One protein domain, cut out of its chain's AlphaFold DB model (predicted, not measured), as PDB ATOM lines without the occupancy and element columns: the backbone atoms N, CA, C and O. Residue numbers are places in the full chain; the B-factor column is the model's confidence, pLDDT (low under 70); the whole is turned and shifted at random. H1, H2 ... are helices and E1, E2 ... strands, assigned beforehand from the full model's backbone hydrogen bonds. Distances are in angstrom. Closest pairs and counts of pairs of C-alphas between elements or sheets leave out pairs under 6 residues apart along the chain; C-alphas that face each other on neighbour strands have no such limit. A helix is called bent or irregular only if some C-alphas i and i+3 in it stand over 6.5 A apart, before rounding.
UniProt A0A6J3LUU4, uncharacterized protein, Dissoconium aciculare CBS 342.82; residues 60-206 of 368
ATOM      1  N   LEU A  60     258.017 255.010 380.781       72.56
ATOM      2  CA  LEU A  60     258.602 256.337 380.598       72.56
ATOM      3  C   LEU A  60     259.914 256.468 381.378       72.56
ATOM      4  O   LEU A  60     260.916 256.901 380.822       72.56
ATOM      5  N   ILE A  61     259.961 255.988 382.625       75.19
ATOM      6  CA  ILE A  61     261.199 255.955 383.422       75.19
ATOM      7  C   ILE A  61     262.270 255.098 382.735       75.19
ATOM      8  O   ILE A  61     263.433 255.499 382.673       75.19
ATOM      9  N   ALA A  62     261.906 253.914 382.233       77.56
ATOM     10  CA  ALA A  62     262.831 253.039 381.516       77.56
ATOM     11  C   ALA A  62     263.361 253.701 380.237       77.56
ATOM     12  O   ALA A  62     264.560 253.640 379.978       77.56
ATOM     13  N   THR A  63     262.491 254.396 379.503       76.25
ATOM     14  CA  THR A  63     262.842 255.139 378.289       76.25
ATOM     15  C   THR A  63     263.766 256.309 378.619       76.25
ATOM     16  O   THR A  63     264.832 256.419 378.032       76.25
ATOM     17  N   CYS A  64     263.461 257.118 379.638       75.25
ATOM     18  CA  CYS A  64     264.337 258.199 380.098       75.25
ATOM     19  C   CYS A  64     265.704 257.683 380.573       75.25
ATOM     20  O   CYS A  64     266.726 258.312 380.307       75.25
ATOM     21  N   LYS A  65     265.755 256.523 381.242       79.50
ATOM     22  CA  LYS A  65     267.022 255.869 381.613       79.50
ATOM     23  C   LYS A  65     267.804 255.408 380.386       79.50
ATOM     24  O   LYS A  65     269.020 255.578 380.358       79.50
ATOM     25  N   GLN A  66     267.127 254.840 379.393       81.00
ATOM     26  CA  GLN A  66     267.740 254.421 378.139       81.00
ATOM     27  C   GLN A  66     268.289 255.627 377.365       81.00
ATOM     28  O   GLN A  66     269.481 255.650 377.076       81.00
ATOM     29  N   ILE A  67     267.476 256.671 377.160       79.06
ATOM     30  CA  ILE A  67     267.885 257.956 376.572       79.06
ATOM     31  C   ILE A  67     269.089 258.517 377.317       79.06
ATOM     32  O   ILE A  67     270.083 258.866 376.699       79.06
ATOM     33  N   SER A  68     269.023 258.588 378.648       77.44
ATOM     34  CA  SER A  68     270.123 259.104 379.459       77.44
ATOM     35  C   SER A  68     271.392 258.279 379.261       77.44
ATOM     36  O   SER A  68     272.451 258.862 379.061       77.44
ATOM     37  N   THR A  69     271.305 256.949 379.259       76.38
ATOM     38  CA  THR A  69     272.465 256.061 379.083       76.38
ATOM     39  C   THR A  69     273.093 256.225 377.701       76.38
ATOM     40  O   THR A  69     274.312 256.332 377.590       76.38
ATOM     41  N   GLU A  70     272.265 256.291 376.660       76.44
ATOM     42  CA  GLU A  70     272.711 256.429 375.277       76.44
ATOM     43  C   GLU A  70     273.227 257.838 374.982       76.44
ATOM     44  O   GLU A  70     274.310 257.987 374.439       76.44
ATOM     45  N   ALA A  71     272.527 258.890 375.404       72.19
ATOM     46  CA  ALA A  71     272.962 260.271 375.214       72.19
ATOM     47  C   ALA A  71     274.209 260.613 376.044       72.19
ATOM     48  O   ALA A  71     275.012 261.431 375.612       72.19
ATOM     49  N   THR A  72     274.416 259.975 377.205       66.75
ATOM     50  CA  THR A  72     275.610 260.184 378.051       66.75
ATOM     51  C   THR A  72     276.895 259.947 377.263       66.75
ATOM     52  O   THR A  72     277.837 260.721 377.409       66.75
ATOM     53  N   SER A  73     276.958 258.926 376.398       63.91
ATOM     54  CA  SER A  73     278.169 258.706 375.601       63.91
ATOM     55  C   SER A  73     278.439 259.845 374.625       63.91
ATOM     56  O   SER A  73     279.592 260.210 374.481       63.91
ATOM     57  N   TYR A  74     277.406 260.442 374.028       66.25
ATOM     58  CA  TYR A  74     277.559 261.559 373.086       66.25
ATOM     59  C   TYR A  74     277.851 262.879 373.803       66.25
ATOM     60  O   TYR A  74     278.716 263.637 373.381       66.25
ATOM     61  N   LEU A  75     277.169 263.138 374.919       65.25
ATOM     62  CA  LEU A  75     277.323 264.368 375.697       65.25
ATOM     63  C   LEU A  75     278.708 264.485 376.344       65.25
ATOM     64  O   LEU A  75     279.206 265.596 376.517       65.25
ATOM     65  N   TYR A  76     279.321 263.356 376.710       66.12
ATOM     66  CA  TYR A  76     280.595 263.324 377.432       66.12
ATOM     67  C   TYR A  76     281.762 262.702 376.636       66.12
ATOM     68  O   TYR A  76     282.862 262.587 377.188       66.12
ATOM     69  N   ASP A  77     281.562 262.313 375.366       66.44
ATOM     70  CA  ASP A  77     282.669 262.050 374.419       66.44
ATOM     71  C   ASP A  77     283.332 263.349 373.942       66.44
ATOM     72  O   ASP A  77     284.487 263.320 373.518       66.44
ATOM     73  N   ASN A  78     282.627 264.482 374.028       67.19
ATOM     74  CA  ASN A  78     283.161 265.779 373.631       67.19
ATOM     75  C   ASN A  78     284.345 266.196 374.512       67.19
ATOM     76  O   ASN A  78     284.397 265.905 375.712       67.19
ATOM     77  N   THR A  79     285.296 266.902 373.900       69.44
ATOM     78  CA  THR A  79     286.423 267.510 374.608       69.44
ATOM     79  C   THR A  79     285.927 268.709 375.401       69.44
ATOM     80  O   THR A  79     285.334 269.621 374.836       69.44
ATOM     81  N   VAL A  80     286.189 268.720 376.708       76.75
ATOM     82  CA  VAL A  80     286.036 269.936 377.519       76.75
ATOM     83  C   VAL A  80     287.336 270.697 377.483       76.75
ATOM     84  O   VAL A  80     288.366 270.137 377.853       76.75
ATOM     85  N   ILE A  81     287.282 271.966 377.098       76.19
ATOM     86  CA  ILE A  81     288.424 272.864 377.223       76.19
ATOM     87  C   ILE A  81     288.300 273.655 378.528       76.19
ATOM     88  O   ILE A  81     287.257 274.245 378.801       76.19
ATOM     89  N   ILE A  82     289.369 273.647 379.322       79.19
ATOM     90  CA  ILE A  82     289.571 274.462 380.518       79.19
ATOM     91  C   ILE A  82     290.696 275.439 380.203       79.19
ATOM     92  O   ILE A  82     291.812 274.997 379.933       79.19
ATOM     93  N   THR A  83     290.411 276.736 380.250       76.38
ATOM     94  CA  THR A  83     291.390 277.801 379.999       76.38
ATOM     95  C   THR A  83     291.749 278.540 381.288       76.38
ATOM     96  O   THR A  83     290.870 278.785 382.120       76.38
ATOM     97  N   LEU A  84     293.026 278.884 381.464       71.12
ATOM     98  CA  LEU A  84     293.509 279.798 382.501       71.12
ATOM     99  C   LEU A  84     293.924 281.113 381.814       71.12
ATOM    100  O   LEU A  84     294.989 281.160 381.208       71.12
ATOM    101  N   ASP A  85     293.035 282.109 381.893       63.50
ATOM    102  CA  ASP A  85     293.082 283.456 381.287       63.50
ATOM    103  C   ASP A  85     292.982 283.554 379.742       63.50
ATOM    104  O   ASP A  85     292.978 282.525 379.065       63.50
ATOM    105  N   SER A  86     292.756 284.784 379.246       48.69
ATOM    106  CA  SER A  86     292.252 285.310 377.952       48.69
ATOM    107  C   SER A  86     292.752 284.710 376.619       48.69
ATOM    108  O   SER A  86     292.874 285.393 375.603       48.69
ATOM    109  N   ALA A  87     292.835 283.388 376.516       46.38
ATOM    110  CA  ALA A  87     292.803 282.641 375.260       46.38
ATOM    111  C   ALA A  87     291.402 282.684 374.601       46.38
ATOM    112  O   ALA A  87     290.917 281.693 374.050       46.38
ATOM    113  N   SER A  88     290.734 283.842 374.642       45.16
ATOM    114  CA  SER A  88     289.401 284.137 374.101       45.16
ATOM    115  C   SER A  88     289.352 284.168 372.565       45.16
ATOM    116  O   SER A  88     288.390 284.657 371.981       45.16
ATOM    117  N   GLN A  89     290.361 283.613 371.882       50.41
ATOM    118  CA  GLN A  89     290.435 283.541 370.416       50.41
ATOM    119  C   GLN A  89     290.434 282.109 369.856       50.41
ATOM    120  O   GLN A  89     290.789 281.886 368.696       50.41
ATOM    121  N   LEU A  90     290.044 281.112 370.650       51.31
ATOM    122  CA  LEU A  90     289.881 279.745 370.153       51.31
ATOM    123  C   LEU A  90     288.453 279.527 369.624       51.31
ATOM    124  O   LEU A  90     287.475 279.857 370.281       51.31
ATOM    125  N   ARG A  91     288.391 279.004 368.394       50.94
ATOM    126  CA  ARG A  91     287.226 278.875 367.497       50.94
ATOM    127  C   ARG A  91     285.947 278.344 368.176       50.94
ATOM    128  O   ARG A  91     286.006 277.345 368.883       50.94
ATOM    129  N   ASP A  92     284.808 278.942 367.813       49.97
ATOM    130  CA  ASP A  92     283.434 278.731 368.327       49.97
ATOM    131  C   ASP A  92     282.855 277.293 368.266       49.97
ATOM    132  O   ASP A  92     281.736 277.063 368.724       49.97
ATOM    133  N   ASP A  93     283.571 276.308 367.720       47.12
ATOM    134  CA  ASP A  93     283.003 274.984 367.407       47.12
ATOM    135  C   ASP A  93     283.137 273.941 368.540       47.12
ATOM    136  O   ASP A  93     282.578 272.846 368.439       47.12
ATOM    137  N   GLU A  94     283.856 274.237 369.629       54.41
ATOM    138  CA  GLU A  94     284.030 273.317 370.764       54.41
ATOM    139  C   GLU A  94     283.327 273.831 372.027       54.41
ATOM    140  O   GLU A  94     283.343 275.019 372.337       54.41
ATOM    141  N   ALA A  95     282.712 272.920 372.794       53.00
ATOM    142  CA  ALA A  95     282.065 273.253 374.060       53.00
ATOM    143  C   ALA A  95     283.115 273.706 375.096       53.00
ATOM    144  O   ALA A  95     283.659 272.900 375.857       53.00
ATOM    145  N   MET A  96     283.411 275.005 375.115       54.47
ATOM    146  CA  MET A  96     284.309 275.621 376.084       54.47
ATOM    147  C   MET A  96     283.621 275.779 377.437       54.47
ATOM    148  O   MET A  96     282.538 276.354 377.550       54.47
ATOM    149  N   LEU A  97     284.279 275.292 378.489       56.28
ATOM    150  CA  LEU A  97     283.919 275.622 379.858       56.28
ATOM    151  C   LEU A  97     284.933 276.647 380.366       56.28
ATOM    152  O   LEU A  97     286.011 276.289 380.838       56.28
ATOM    153  N   HIS A  98     284.569 277.924 380.297       54.66
ATOM    154  CA  HIS A  98     285.336 278.985 380.942       54.66
ATOM    155  C   HIS A  98     285.160 278.853 382.460       54.66
ATOM    156  O   HIS A  98     284.082 279.097 383.001       54.66
ATOM    157  N   ILE A  99     286.197 278.371 383.149       55.00
ATOM    158  CA  ILE A  99     286.177 278.187 384.611       55.00
ATOM    159  C   ILE A  99     286.675 279.445 385.333       55.00
ATOM    160  O   ILE A  99     286.289 279.684 386.477       55.00
ATOM    161  N   PHE A 100     287.487 280.264 384.664       53.31
ATOM    162  CA  PHE A 100     288.059 281.482 385.220       53.31
ATOM    163  C   PHE A 100     287.645 282.655 384.338       53.31
ATOM    164  O   PHE A 100     288.183 282.834 383.253       53.31
ATOM    165  N   ASP A 101     286.627 283.381 384.793       43.53
ATOM    166  CA  ASP A 101     286.293 284.706 384.282       43.53
ATOM    167  C   ASP A 101     286.967 285.723 385.213       43.53
ATOM    168  O   ASP A 101     286.999 285.528 386.439       43.53
ATOM    169  N   GLU A 102     287.591 286.729 384.615       47.47
ATOM    170  CA  GLU A 102     288.491 287.677 385.259       47.47
ATOM    171  C   GLU A 102     287.839 288.318 386.513       47.47
ATOM    172  O   GLU A 102     286.626 288.517 386.608       47.47
ATOM    173  N   VAL A 103     288.674 288.704 387.491       37.22
ATOM    174  CA  VAL A 103     288.403 289.708 388.555       37.22
ATOM    175  C   VAL A 103     288.077 289.247 390.000       37.22
ATOM    176  O   VAL A 103     288.161 290.092 390.890       37.22
ATOM    177  N   LYS A 104     287.791 287.984 390.380       38.75
ATOM    178  CA  LYS A 104     287.397 287.722 391.809       38.75
ATOM    179  C   LYS A 104     288.000 286.571 392.604       38.75
ATOM    180  O   LYS A 104     287.718 286.480 393.802       38.75
ATOM    181  N   TYR A 105     288.875 285.752 392.041       41.66
ATOM    182  CA  TYR A 105     289.532 284.706 392.826       41.66
ATOM    183  C   TYR A 105     290.930 285.142 393.240       41.66
ATOM    184  O   TYR A 105     291.919 284.543 392.840       41.66
ATOM    185  N   ILE A 106     290.986 286.159 394.110       40.22
ATOM    186  CA  ILE A 106     292.143 286.358 394.987       40.22
ATOM    187  C   ILE A 106     292.409 284.996 395.620       40.22
ATOM    188  O   ILE A 106     291.555 284.470 396.344       40.22
ATOM    189  N   LEU A 107     293.549 284.410 395.261       40.66
ATOM    190  CA  LEU A 107     294.054 283.124 395.714       40.66
ATOM    191  C   LEU A 107     294.074 283.110 397.245       40.66
ATOM    192  O   LEU A 107     295.064 283.444 397.890       40.66
ATOM    193  N   GLN A 108     292.949 282.751 397.864       38.72
ATOM    194  CA  GLN A 108     292.921 282.546 399.300       38.72
ATOM    195  C   GLN A 108     293.887 281.396 399.612       38.72
ATOM    196  O   GLN A 108     293.875 280.400 398.882       38.72
ATOM    197  N   PRO A 109     294.642 281.449 400.724       39.22
ATOM    198  CA  PRO A 109     295.687 280.477 401.089       39.22
ATOM    199  C   PRO A 109     295.201 279.028 401.322       39.22
ATOM    200  O   PRO A 109     295.923 278.200 401.875       39.22
ATOM    201  N   GLN A 110     293.966 278.699 400.932       41.53
ATOM    202  CA  GLN A 110     293.394 277.355 400.951       41.53
ATOM    203  C   GLN A 110     293.068 276.779 399.559       41.53
ATOM    204  O   GLN A 110     292.691 275.612 399.513       41.53
ATOM    205  N   CYS A 111     293.183 277.548 398.465       51.09
ATOM    206  CA  CYS A 111     293.098 277.113 397.054       51.09
ATOM    207  C   CYS A 111     292.100 275.972 396.743       51.09
ATOM    208  O   CYS A 111     292.404 275.047 395.985       51.09
ATOM    209  N   LYS A 112     290.890 275.995 397.320       59.47
ATOM    210  CA  LYS A 112     289.847 275.001 397.013       59.47
ATOM    211  C   LYS A 112     289.034 275.466 395.814       59.47
ATOM    212  O   LYS A 112     287.941 276.005 395.977       59.47
ATOM    213  N   ILE A 113     289.568 275.239 394.616       71.94
ATOM    214  CA  ILE A 113     288.791 275.368 393.378       71.94
ATOM    215  C   ILE A 113     287.625 274.376 393.459       71.94
ATOM    216  O   ILE A 113     287.818 273.178 393.685       71.94
ATOM    217  N   LYS A 114     286.395 274.881 393.330       77.25
ATOM    218  CA  LYS A 114     285.193 274.043 393.290       77.25
ATOM    219  C   LYS A 114     284.984 273.552 391.865       77.25
ATOM    220  O   LYS A 114     284.370 274.229 391.051       77.25
ATOM    221  N   TRP A 115     285.485 272.359 391.585       82.75
ATOM    222  CA  TRP A 115     285.324 271.728 390.283       82.75
ATOM    223  C   TRP A 115     283.898 271.194 390.074       82.75
ATOM    224  O   TRP A 115     283.352 270.539 390.972       82.75
ATOM    225  N   PRO A 116     283.289 271.418 388.896       81.44
ATOM    226  CA  PRO A 116     281.986 270.854 388.567       81.44
ATOM    227  C   PRO A 116     281.992 269.315 388.623       81.44
ATOM    228  O   PRO A 116     282.817 268.687 387.958       81.44
ATOM    229  N   PRO A 117     281.039 268.664 389.326       82.44
ATOM    230  CA  PRO A 117     280.928 267.199 389.379       82.44
ATOM    231  C   PRO A 117     280.857 266.519 388.006       82.44
ATOM    232  O   PRO A 117     281.294 265.380 387.851       82.44
ATOM    233  N   LEU A 118     280.323 267.230 387.009       81.94
ATOM    234  CA  LEU A 118     280.220 266.787 385.620       81.94
ATOM    235  C   LEU A 118     281.587 266.503 384.985       81.94
ATOM    236  O   LEU A 118     281.665 265.602 384.157       81.94
ATOM    237  N   LEU A 119     282.664 267.176 385.417       83.56
ATOM    238  CA  LEU A 119     284.016 266.975 384.879       83.56
ATOM    239  C   LEU A 119     284.491 265.516 384.981       83.56
ATOM    240  O   LEU A 119     285.212 265.036 384.115       83.56
ATOM    241  N   ARG A 120     284.030 264.769 385.993       88.62
ATOM    242  CA  ARG A 120     284.366 263.345 386.169       88.62
ATOM    243  C   ARG A 120     283.767 262.425 385.102       88.62
ATOM    244  O   ARG A 120     284.210 261.284 384.975       88.62
ATOM    245  N   LYS A 121     282.749 262.888 384.373       85.06
ATOM    246  CA  LYS A 121     282.051 262.098 383.350       85.06
ATOM    247  C   LYS A 121     282.693 262.209 381.969       85.06
ATOM    248  O   LYS A 121     282.475 261.319 381.153       85.06
ATOM    249  N   PHE A 122     283.469 263.263 381.715       85.62
ATOM    250  CA  PHE A 122     284.084 263.483 380.409       85.62
ATOM    251  C   PHE A 122     285.193 262.478 380.119       85.62
ATOM    252  O   PHE A 122     285.960 262.087 381.002       85.62
ATOM    253  N   ARG A 123     285.261 262.072 378.852       88.44
ATOM    254  CA  ARG A 123     286.281 261.157 378.330       88.44
ATOM    255  C   ARG A 123     287.471 261.886 377.722       88.44
ATOM    256  O   ARG A 123     288.553 261.308 377.677       88.44
ATOM    257  N   SER A 124     287.289 263.131 377.294       88.56
ATOM    258  CA  SER A 124     288.342 263.979 376.741       88.56
ATOM    259  C   SER A 124     288.358 265.321 377.471       88.56
ATOM    260  O   SER A 124     287.321 265.971 377.608       88.56
ATOM    261  N   LEU A 125     289.527 265.729 377.961       89.81
ATOM    262  CA  LEU A 125     289.737 267.019 378.619       89.81
ATOM    263  C   LEU A 125     290.971 267.688 378.022       89.81
ATOM    264  O   LEU A 125     292.014 267.055 377.878       89.81
ATOM    265  N   SER A 126     290.851 268.967 377.694       88.50
ATOM    266  CA  SER A 126     291.933 269.832 377.252       88.50
ATOM    267  C   SER A 126     292.119 270.941 378.279       88.50
ATOM    268  O   SER A 126     291.193 271.691 378.554       88.50
ATOM    269  N   PHE A 127     293.301 271.041 378.866       88.75
ATOM    270  CA  PHE A 127     293.694 272.167 379.701       88.75
ATOM    271  C   PHE A 127     294.609 273.065 378.881       88.75
ATOM    272  O   PHE A 127     295.588 272.579 378.315       88.75
ATOM    273  N   MET A 128     294.284 274.349 378.801       85.62
ATOM    274  CA  MET A 128     295.034 275.340 378.043       85.62
ATOM    275  C   MET A 128     295.376 276.504 378.966       85.62
ATOM    276  O   MET A 128     294.522 276.976 379.712       85.62
ATOM    277  N   ALA A 129     296.625 276.940 378.952       83.69
ATOM    278  CA  ALA A 129     297.060 278.089 379.729       83.69
ATOM    279  C   ALA A 129     298.233 278.774 379.039       83.69
ATOM    280  O   ALA A 129     299.050 278.107 378.393       83.69
ATOM    281  N   ASP A 130     298.331 280.082 379.221       79.25
ATOM    282  CA  ASP A 130     299.498 280.838 378.793       79.25
ATOM    283  C   ASP A 130     300.655 280.546 379.741       79.25
ATOM    284  O   ASP A 130     300.501 280.567 380.958       79.25
ATOM    285  N   ASN A 131     301.809 280.214 379.182       75.25
ATOM    286  CA  ASN A 131     303.015 279.794 379.875       75.25
ATOM    287  C   ASN A 131     303.996 280.963 379.951       75.25
ATOM    288  O   ASN A 131     304.948 281.033 379.175       75.25
ATOM    289  N   ASN A 132     303.736 281.883 380.875       70.88
ATOM    290  CA  ASN A 132     304.633 282.977 381.223       70.88
ATOM    291  C   ASN A 132     305.232 282.729 382.620       70.88
ATOM    292  O   ASN A 132     304.780 281.851 383.360       70.88
ATOM    293  N   VAL A 133     306.284 283.471 382.984       59.03
ATOM    294  CA  VAL A 133     307.017 283.280 384.254       59.03
ATOM    295  C   VAL A 133     306.080 283.319 385.472       59.03
ATOM    296  O   VAL A 133     306.237 282.526 386.402       59.03
ATOM    297  N   ASN A 134     305.050 284.161 385.414       61.34
ATOM    298  CA  ASN A 134     304.137 284.423 386.525       61.34
ATOM    299  C   ASN A 134     303.016 283.374 386.630       61.34
ATOM    300  O   ASN A 134     302.523 283.091 387.723       61.34
ATOM    301  N   SER A 135     302.656 282.724 385.518       68.81
ATOM    302  CA  SER A 135     301.531 281.787 385.430       68.81
ATOM    303  C   SER A 135     301.909 280.323 385.659       68.81
ATOM    304  O   SER A 135     301.039 279.536 386.037       68.81
ATOM    305  N   ILE A 136     303.180 279.918 385.487       72.50
ATOM    306  CA  ILE A 136     303.631 278.510 385.639       72.50
ATOM    307  C   ILE A 136     303.132 277.898 386.951       72.50
ATOM    308  O   ILE A 136     302.679 276.753 387.025       72.50
ATOM    309  N   ASN A 137     303.214 278.682 388.009       67.25
ATOM    310  CA  ASN A 137     302.824 278.299 389.348       67.25
ATOM    311  C   ASN A 137     301.316 278.077 389.463       67.25
ATOM    312  O   ASN A 137     300.861 277.050 389.983       67.25
ATOM    313  N   GLU A 138     300.543 279.027 388.948       72.75
ATOM    314  CA  GLU A 138     299.084 278.974 388.909       72.75
ATOM    315  C   GLU A 138     298.613 277.767 388.112       72.75
ATOM    316  O   GLU A 138     297.800 276.983 388.609       72.75
ATOM    317  N   ILE A 139     299.227 277.534 386.953       78.62
ATOM    318  CA  ILE A 139     299.040 276.340 386.134       78.62
ATOM    319  C   ILE A 139     299.240 275.080 386.972       78.62
ATOM    320  O   ILE A 139     298.339 274.245 387.068       78.62
ATOM    321  N   GLU A 140     300.393 274.929 387.626       80.69
ATOM    322  CA  GLU A 140     300.695 273.739 388.418       80.69
ATOM    323  C   GLU A 140     299.667 273.524 389.544       80.69
ATOM    324  O   GLU A 140     299.270 272.382 389.829       80.69
ATOM    325  N   MET A 141     299.228 274.603 390.202       74.69
ATOM    326  CA  MET A 141     298.222 274.569 391.264       74.69
ATOM    327  C   MET A 141     296.852 274.140 390.732       74.69
ATOM    328  O   MET A 141     296.213 273.262 391.326       74.69
ATOM    329  N   VAL A 142     296.403 274.730 389.625       80.50
ATOM    330  CA  VAL A 142     295.124 274.391 389.000       80.50
ATOM    331  C   VAL A 142     295.137 272.947 388.521       80.50
ATOM    332  O   VAL A 142     294.219 272.199 388.859       80.50
ATOM    333  N   LEU A 143     296.212 272.504 387.864       85.50
ATOM    334  CA  LEU A 143     296.392 271.112 387.456       85.50
ATOM    335  C   LEU A 143     296.317 270.159 388.648       85.50
ATOM    336  O   LEU A 143     295.583 269.176 388.614       85.50
ATOM    337  N   HIS A 144     297.017 270.455 389.745       81.69
ATOM    338  CA  HIS A 144     296.938 269.617 390.941       81.69
ATOM    339  C   HIS A 144     295.535 269.572 391.539       81.69
ATOM    340  O   HIS A 144     295.055 268.500 391.900       81.69
ATOM    341  N   SER A 145     294.871 270.721 391.657       81.19
ATOM    342  CA  SER A 145     293.503 270.792 392.162       81.19
ATOM    343  C   SER A 145     292.549 269.978 391.286       81.19
ATOM    344  O   SER A 145     291.763 269.180 391.801       81.19
ATOM    345  N   MET A 146     292.679 270.110 389.964       87.19
ATOM    346  CA  MET A 146     291.894 269.383 388.973       87.19
ATOM    347  C   MET A 146     292.128 267.877 389.072       87.19
ATOM    348  O   MET A 146     291.175 267.113 389.204       87.19
ATOM    349  N   PHE A 147     293.382 267.427 389.066       88.56
ATOM    350  CA  PHE A 147     293.709 266.004 389.126       88.56
ATOM    351  C   PHE A 147     293.385 265.385 390.487       88.56
ATOM    352  O   PHE A 147     292.911 264.249 390.547       88.56
ATOM    353  N   SER A 148     293.544 266.133 391.582       83.56
ATOM    354  CA  SER A 148     293.091 265.697 392.904       83.56
ATOM    355  C   SER A 148     291.569 265.527 392.920       83.56
ATOM    356  O   SER A 148     291.080 264.505 393.406       83.56
ATOM    357  N   PHE A 149     290.819 266.462 392.329       86.19
ATOM    358  CA  PHE A 149     289.366 266.366 392.210       86.19
ATOM    359  C   PHE A 149     288.903 265.212 391.310       86.19
ATOM    360  O   PHE A 149     287.954 264.506 391.675       86.19
ATOM    361  N   LEU A 150     289.530 265.031 390.145       88.44
ATOM    362  CA  LEU A 150     289.202 263.965 389.202       88.44
ATOM    363  C   LEU A 150     289.490 262.602 389.836       88.44
ATOM    364  O   LEU A 150     288.578 261.780 389.929       88.44
ATOM    365  N   GLY A 151     290.708 262.413 390.355       82.12
ATOM    366  CA  GLY A 151     291.144 261.222 391.093       82.12
ATOM    367  C   GLY A 151     290.819 259.893 390.411       82.12
ATOM    368  O   GLY A 151     290.465 259.880 389.242       82.12
ATOM    369  N   GLY A 152     290.828 258.771 391.136       71.44
ATOM    370  CA  GLY A 152     290.431 257.451 390.600       71.44
ATOM    371  C   GLY A 152     288.952 257.324 390.182       71.44
ATOM    372  O   GLY A 152     288.492 256.254 389.806       71.44
ATOM    373  N   LYS A 153     288.171 258.413 390.243       80.88
ATOM    374  CA  LYS A 153     286.724 258.448 389.959       80.88
ATOM    375  C   LYS A 153     286.403 259.256 388.702       80.88
ATOM    376  O   LYS A 153     285.379 259.938 388.653       80.88
ATOM    377  N   ASN A 154     287.287 259.212 387.711       87.81
ATOM    378  CA  ASN A 154     287.116 259.885 386.429       87.81
ATOM    379  C   ASN A 154     286.865 258.871 385.298       87.81
ATOM    380  O   ASN A 154     287.242 257.708 385.402       87.81
ATOM    381  N   SER A 155     286.221 259.319 384.219       87.69
ATOM    382  CA  SER A 155     286.023 258.538 382.984       87.69
ATOM    383  C   SER A 155     287.005 258.939 381.878       87.69
ATOM    384  O   SER A 155     286.766 258.650 380.702       87.69
ATOM    385  N   LEU A 156     288.085 259.635 382.241       89.88
ATOM    386  CA  LEU A 156     288.989 260.285 381.311       89.88
ATOM    387  C   LEU A 156     289.788 259.236 380.536       89.88
ATOM    388  O   LEU A 156     290.411 258.347 381.110       89.88
ATOM    389  N   ARG A 157     289.759 259.348 379.212       89.75
ATOM    390  CA  ARG A 157     290.530 258.526 378.273       89.75
ATOM    391  C   ARG A 157     291.619 259.332 377.592       89.75
ATOM    392  O   ARG A 157     292.659 258.768 377.283       89.75
ATOM    393  N   ARG A 158     291.385 260.630 377.392       89.88
ATOM    394  CA  ARG A 158     292.328 261.558 376.780       89.88
ATOM    395  C   ARG A 158     292.470 262.823 377.615       89.88
ATOM    396  O   ARG A 158     291.473 263.433 377.995       89.88
ATOM    397  N   LEU A 159     293.711 263.230 377.848       91.56
ATOM    398  CA  LEU A 159     294.078 264.491 378.470       91.56
ATOM    399  C   LEU A 159     295.042 265.245 377.555       91.56
ATOM    400  O   LEU A 159     296.143 264.777 377.279       91.56
ATOM    401  N   LYS A 160     294.647 266.432 377.110       90.56
ATOM    402  CA  LYS A 160     295.501 267.351 376.363       90.56
ATOM    403  C   LYS A 160     295.908 268.496 377.288       90.56
ATOM    404  O   LYS A 160     295.050 269.115 377.899       90.56
ATOM    405  N   LEU A 161     297.200 268.764 377.410       90.38
ATOM    406  CA  LEU A 161     297.753 269.894 378.150       90.38
ATOM    407  C   LEU A 161     298.451 270.805 377.141       90.38
ATOM    408  O   LEU A 161     299.363 270.363 376.442       90.38
ATOM    409  N   VAL A 162     297.992 272.044 377.017       86.50
ATOM    410  CA  VAL A 162     298.517 273.028 376.070       86.50
ATOM    411  C   VAL A 162     299.004 274.235 376.847       86.50
ATOM    412  O   VAL A 162     298.215 274.951 377.450       86.50
ATOM    413  N   PHE A 163     300.308 274.449 376.820       85.94
ATOM    414  CA  PHE A 163     300.963 275.581 377.447       85.94
ATOM    415  C   PHE A 163     301.478 276.479 376.323       85.94
ATOM    416  O   PHE A 163     302.402 276.105 375.598       85.94
ATOM    417  N   LEU A 164     300.799 277.601 376.095       81.50
ATOM    418  CA  LEU A 164     301.103 278.515 374.997       81.50
ATOM    419  C   LEU A 164     302.227 279.455 375.429       81.50
ATOM    420  O   LEU A 164     302.138 280.053 376.490       81.50
ATOM    421  N   ALA A 165     303.296 279.578 374.645       72.44
ATOM    422  CA  ALA A 165     304.282 280.628 374.898       72.44
ATOM    423  C   ALA A 165     303.643 281.996 374.621       72.44
ATOM    424  O   ALA A 165     302.843 282.101 373.689       72.44
ATOM    425  N   ASP A 166     304.010 283.017 375.400       66.31
ATOM    426  CA  ASP A 166     303.535 284.383 375.177       66.31
ATOM    427  C   ASP A 166     303.863 284.821 373.731       66.31
ATOM    428  O   ASP A 166     305.042 284.883 373.359       66.31
ATOM    429  N   PRO A 167     302.848 285.105 372.889       58.53
ATOM    430  CA  PRO A 167     303.065 285.520 371.509       58.53
ATOM    431  C   PRO A 167     303.797 286.863 371.398       58.53
ATOM    432  O   PRO A 167     304.365 287.144 370.342       58.53
ATOM    433  N   MET A 168     303.801 287.681 372.455       58.91
ATOM    434  CA  MET A 168     304.478 288.979 372.474       58.91
ATOM    435  C   MET A 168     305.988 288.864 372.733       58.91
ATOM    436  O   MET A 168     306.707 289.836 372.523       58.91
ATOM    437  N   GLY A 169     306.500 287.685 373.111       53.28
ATOM    438  CA  GLY A 169     307.937 287.402 373.155       53.28
ATOM    439  C   GLY A 169     308.733 288.144 374.233       53.28
ATOM    440  O   GLY A 169     309.962 288.111 374.175       53.28
ATOM    441  N   PHE A 170     308.071 288.797 375.193       53.75
ATOM    442  CA  PHE A 170     308.764 289.594 376.208       53.75
ATOM    443  C   PHE A 170     309.254 288.773 377.401       53.75
ATOM    444  O   PHE A 170     310.319 289.093 377.907       53.75
ATOM    445  N   ASP A 171     308.602 287.657 377.749       53.47
ATOM    446  CA  ASP A 171     309.070 286.776 378.824       53.47
ATOM    447  C   ASP A 171     308.868 285.302 378.464       53.47
ATOM    448  O   ASP A 171     307.787 284.726 378.624       53.47
ATOM    449  N   MET A 172     309.931 284.647 377.981       53.09
ATOM    450  CA  MET A 172     309.922 283.186 377.940       53.09
ATOM    451  C   MET A 172     309.863 282.646 379.375       53.09
ATOM    452  O   MET A 172     310.574 283.146 380.248       53.09
ATOM    453  N   PRO A 173     309.053 281.607 379.637       55.81
ATOM    454  CA  PRO A 173     308.964 281.013 380.958       55.81
ATOM    455  C   PRO A 173     310.356 280.560 381.406       55.81
ATOM    456  O   PRO A 173     311.040 279.822 380.694       55.81
ATOM    457  N   SER A 174     310.762 280.963 382.613       61.75
ATOM    458  CA  SER A 174     312.056 280.586 383.201       61.75
ATOM    459  C   SER A 174     312.192 279.070 383.363       61.75
ATOM    460  O   SER A 174     313.296 278.532 383.453       61.75
ATOM    461  N   ARG A 175     311.055 278.362 383.382       73.19
ATOM    462  CA  ARG A 175     310.973 276.907 383.428       73.19
ATOM    463  C   ARG A 175     309.647 276.397 382.877       73.19
ATOM    464  O   ARG A 175     308.615 277.046 382.975       73.19
ATOM    465  N   GLU A 176     309.647 275.162 382.402       76.50
ATOM    466  CA  GLU A 176     308.411 274.484 382.016       76.50
ATOM    467  C   GLU A 176     307.544 274.130 383.251       76.50
ATOM    468  O   GLU A 176     308.092 273.844 384.331       76.50
ATOM    469  N   PRO A 177     306.200 274.081 383.118       76.75
ATOM    470  CA  PRO A 177     305.314 273.589 384.170       76.75
ATOM    471  C   PRO A 177     305.579 272.118 384.511       76.75
ATOM    472  O   PRO A 177     305.727 271.269 383.626       76.75
ATOM    473  N   ASP A 178     305.615 271.804 385.807       76.06
ATOM    474  CA  ASP A 178     305.733 270.442 386.328       76.06
ATOM    475  C   ASP A 178     304.356 269.781 386.416       76.06
ATOM    476  O   ASP A 178     303.497 270.129 387.230       76.06
ATOM    477  N   ILE A 179     304.160 268.779 385.566       80.75
ATOM    478  CA  ILE A 179     302.902 268.046 385.434       80.75
ATOM    479  C   ILE A 179     302.844 266.781 386.302       80.75
ATOM    480  O   ILE A 179     301.971 265.940 386.101       80.75
ATOM    481  N   PHE A 180     303.725 266.637 387.302       77.81
ATOM    482  CA  PHE A 180     303.783 265.463 388.189       77.81
ATOM    483  C   PHE A 180     302.448 265.122 388.872       77.81
ATOM    484  O   PHE A 180     302.152 263.957 389.144       77.81
ATOM    485  N   SER A 181     301.602 266.124 389.119       79.38
ATOM    486  CA  SER A 181     300.274 265.940 389.711       79.38
ATOM    487  C   SER A 181     299.338 265.051 388.884       79.38
ATOM    488  O   SER A 181     298.361 264.544 389.433       79.38
ATOM    489  N   ILE A 182     299.638 264.797 387.605       83.81
ATOM    490  CA  ILE A 182     298.883 263.867 386.754       83.81
ATOM    491  C   ILE A 182     298.812 262.448 387.333       83.81
ATOM    492  O   ILE A 182     297.831 261.739 387.109       83.81
ATOM    493  N   ARG A 183     299.790 262.057 388.163       79.94
ATOM    494  CA  ARG A 183     299.786 260.776 388.882       79.94
ATOM    495  C   ARG A 183     298.557 260.587 389.775       79.94
ATOM    496  O   ARG A 183     298.145 259.454 390.002       79.94
ATOM    497  N   LEU A 184     297.918 261.674 390.219       80.25
ATOM    498  CA  LEU A 184     296.680 261.632 391.006       80.25
ATOM    499  C   LEU A 184     295.489 261.030 390.247       80.25
ATOM    500  O   LEU A 184     294.521 260.621 390.893       80.25
ATOM    501  N   LEU A 185     295.541 260.995 388.910       84.88
ATOM    502  CA  LEU A 185     294.509 260.378 388.075       84.88
ATOM    503  C   LEU A 185     294.554 258.850 388.112       84.88
ATOM    504  O   LEU A 185     293.531 258.233 387.831       84.88
ATOM    505  N   ASP A 186     295.719 258.273 388.432       77.19
ATOM    506  CA  ASP A 186     295.950 256.829 388.577       77.19
ATOM    507  C   ASP A 186     295.342 255.976 387.445       77.19
ATOM    508  O   ASP A 186     294.792 254.898 387.660       77.19
ATOM    509  N   ASN A 187     295.420 256.480 386.211       81.56
ATOM    510  CA  ASN A 187     294.864 255.832 385.032       81.56
ATOM    511  C   ASN A 187     295.988 255.498 384.038       81.56
ATOM    512  O   ASN A 187     296.388 256.365 383.258       81.56
ATOM    513  N   PRO A 188     296.490 254.249 384.023       77.25
ATOM    514  CA  PRO A 188     297.599 253.857 383.154       77.25
ATOM    515  C   PRO A 188     297.226 253.847 381.663       77.25
ATOM    516  O   PRO A 188     298.117 253.873 380.820       77.25
ATOM    517  N   ASN A 189     295.930 253.821 381.334       80.38
ATOM    518  CA  ASN A 189     295.427 253.820 379.958       80.38
ATOM    519  C   ASN A 189     295.082 255.230 379.450       80.38
ATOM    520  O   ASN A 189     294.473 255.364 378.390       80.38
ATOM    521  N   LEU A 190     295.405 256.273 380.220       86.50
ATOM    522  CA  LEU A 190     295.145 257.652 379.836       86.50
ATOM    523  C   LEU A 190     296.081 258.074 378.692       86.50
ATOM    524  O   LEU A 190     297.300 258.079 378.850       86.50
ATOM    525  N   ASP A 191     295.497 258.468 377.563       88.88
ATOM    526  CA  ASP A 191     296.193 259.098 376.440       88.88
ATOM    527  C   ASP A 191     296.512 260.555 376.804       88.88
ATOM    528  O   ASP A 191     295.604 261.377 376.939       88.88
ATOM    529  N   VAL A 192     297.789 260.871 377.027       87.94
ATOM    530  CA  VAL A 192     298.231 262.200 377.469       87.94
ATOM    531  C   VAL A 192     299.040 262.872 376.372       87.94
ATOM    532  O   VAL A 192     300.082 262.368 375.959       87.94
ATOM    533  N   VAL A 193     298.597 264.056 375.957       88.56
ATOM    534  CA  VAL A 193     299.275 264.883 374.957       88.56
ATOM    535  C   VAL A 193     299.676 266.205 375.599       88.56
ATOM    536  O   VAL A 193     298.822 266.898 376.143       88.56
ATOM    537  N   VAL A 194     300.958 266.567 375.531       86.81
ATOM    538  CA  VAL A 194     301.498 267.787 376.154       86.81
ATOM    539  C   VAL A 194     302.170 268.661 375.097       86.81
ATOM    540  O   VAL A 194     303.029 268.183 374.359       86.81
ATOM    541  N   TYR A 195     301.799 269.940 375.053       84.00
ATOM    542  CA  TYR A 195     302.406 270.974 374.214       84.00
ATOM    543  C   TYR A 195     302.978 272.080 375.107       84.00
ATOM    544  O   TYR A 195     302.268 272.559 375.983       84.00
ATOM    545  N   GLY A 196     304.241 272.470 374.895       73.12
ATOM    546  CA  GLY A 196     304.875 273.599 375.600       73.12
ATOM    547  C   GLY A 196     305.156 273.387 377.095       73.12
ATOM    548  O   GLY A 196     305.323 274.358 377.823       73.12
ATOM    549  N   GLY A 197     305.184 272.139 377.569       64.88
ATOM    550  CA  GLY A 197     305.489 271.805 378.962       64.88
ATOM    551  C   GLY A 197     306.463 270.643 379.084       64.88
ATOM    552  O   GLY A 197     306.763 269.964 378.097       64.88
ATOM    553  N   SER A 198     306.916 270.400 380.314       62.81
ATOM    554  CA  SER A 198     307.961 269.417 380.579       62.81
ATOM    555  C   SER A 198     307.549 268.025 380.135       62.81
ATOM    556  O   SER A 198     306.515 267.492 380.541       62.81
ATOM    557  N   ARG A 199     308.365 267.426 379.258       54.50
ATOM    558  CA  ARG A 199     308.170 266.035 378.846       54.50
ATOM    559  C   ARG A 199     308.456 265.140 380.053       54.50
ATOM    560  O   ARG A 199     309.591 265.109 380.531       54.50
ATOM    561  N   PRO A 200     307.480 264.364 380.539       50.19
ATOM    562  CA  PRO A 200     307.718 263.416 381.616       50.19
ATOM    563  C   PRO A 200     308.708 262.352 381.136       50.19
ATOM    564  O   PRO A 200     308.444 261.679 380.140       50.19
ATOM    565  N   GLN A 201     309.819 262.139 381.849       45.78
ATOM    566  CA  GLN A 201     310.743 261.033 381.541       45.78
ATOM    567  C   GLN A 201     310.088 259.655 381.737       45.78
ATOM    568  O   GLN A 201     310.503 258.678 381.118       45.78
ATOM    569  N   SER A 202     309.013 259.590 382.526       48.00
ATOM    570  CA  SER A 202     307.788 258.865 382.188       48.00
ATOM    571  C   SER A 202     306.684 259.314 383.155       48.00
ATOM    572  O   SER A 202     306.947 259.560 384.332       48.00
ATOM    573  N   LEU A 203     305.444 259.417 382.682       51.56
ATOM    574  CA  LEU A 203     304.303 259.864 383.497       51.56
ATOM    575  C   LEU A 203     304.061 258.982 384.738       51.56
ATOM    576  O   LEU A 203     303.557 259.449 385.757       51.56
ATOM    577  N   TRP A 204     304.478 257.715 384.665       53.09
ATOM    578  CA  TRP A 204     304.126 256.670 385.627       53.09
ATOM    579  C   TRP A 204     305.327 255.948 386.248       53.09
ATOM    580  O   TRP A 204     305.147 255.177 387.178       53.09
ATOM    581  N   THR A 205     306.558 256.261 385.842       51.66
ATOM    582  CA  THR A 205     307.806 255.765 386.458       51.66
ATOM    583  C   THR A 205     308.838 256.889 386.567       51.66
ATOM    584  O   THR A 205     309.664 257.104 385.679       51.66
ATOM    585  N   ASP A 206     308.794 257.644 387.660       49.81
ATOM    586  CA  ASP A 206     309.822 258.634 387.949       49.81
ATOM    587  C   ASP A 206     310.984 257.962 388.703       49.81
ATOM    588  O   ASP A 206     310.793 257.214 389.663       49.81
TER     589      ASP A 206
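What this domain is: This is residues 60 to 206 of the 368 residues of an uncharacterized protein of Dissoconium aciculare CBS 342.82 (UniProt A0A6J3LUU4). A four-stranded parallel sheet has H3 over one face, running along E2, with H4 side by side with H3, while the other face has no named helix over it. H1 sticks out as an arm with its residues 60 to 71 and makes much of the length; the long stretch 85 to 116 loops out beyond E1. The printed part has 147 residues, with four named helices and four named strands in the order H1 E1 H2 E2 H3 E3 H4 E4, class mixed; the sheet's order is E1 E2 E3 E4. The whole is compact, with a radius of gyration of the C-alphas of 16.6 A, but elongated, spanning 60 by 38 by 32 A.

How they stand to each other: H1, residues 60 to 77, has a kink of 28 degrees near residue 70 and only grazes the sheet with residues 76 to 77. E1, residues 79 to 84, is an edge strand, and its residues 81 to 82 pair in parallel with residues 96 to 97. H2, residues 117 to 121, is close to H1 but not clearly touching; the C-alphas of Tyr 76 and Lys 121, their closest, are 6.2 A apart. E2, residues 124 to 131, is parallel to E1 at 21 degrees, with N 82 and O 126 at 2.8 A. H3, residues 136 to 153, is on the sheet at a height of 11.0 A, over E2 and along the strands, at 1 degrees to E2 on the local plane: two layers, a helix on one face of a sheet. H3 is irregular, with C-alphas 149 and 152 9.1 A apart. H2 and H3 only just touch, with 3 pairs of C-alphas within 8 A, made by residues 150 to 153 of H3 alone; the closest C-alphas, of Arg 120 and Leu 150, are 5.7 A apart. E3, residues 158 to 165, is parallel to E2 at 15 degrees, with N 127 and O 160 at 2.8 A. H4, residues 180 to 185, is not on the sheet but touches H3 at a shallow tilt of 21 degrees, the same way; the closest C-alphas, of Gly 151 and Leu 185, are 4.6 A apart. E4, residues 191 to 195, is the other edge strand, parallel to E3 at 4 degrees, with N 161 and O 193 at 2.8 A. E1, H2, E2, then E2, H3, E3, then E3, H4, E4 are strand-helix-strand units, two parallel neighbour strands with a helix between, each with a right-handed crossover. O i to N i+4 pairs are within hydrogen-bond range in 12 of 14 for H1 and for H3, 0 of 1 for H2 and 0 of 2 for H4; O i to N i+3 pairs are within range in 2 of 2 for H2 and 3 of 3 for H4.

Where its parts are: H1 begins at C-alpha 60, (258.602, 256.337, 380.598), and measures 25.5 A; H3 measures 26.6 A from first to last C-alpha. E2 measures 21.8 A and E3 22.6 A. E4 ends at C-alpha 195, (302.406, 270.974, 374.214).

The domain as a whole: The C-alphas farthest apart, of Leu 60 and Phe 170, are 60.3 A apart. The printed part has no cut, and the links E1 to H2 and E3 to H4 are long. Mean pLDDT of the printed part is 70.4; residues 85 to 112, 166 to 174 and 197 to 206 are among those under 70.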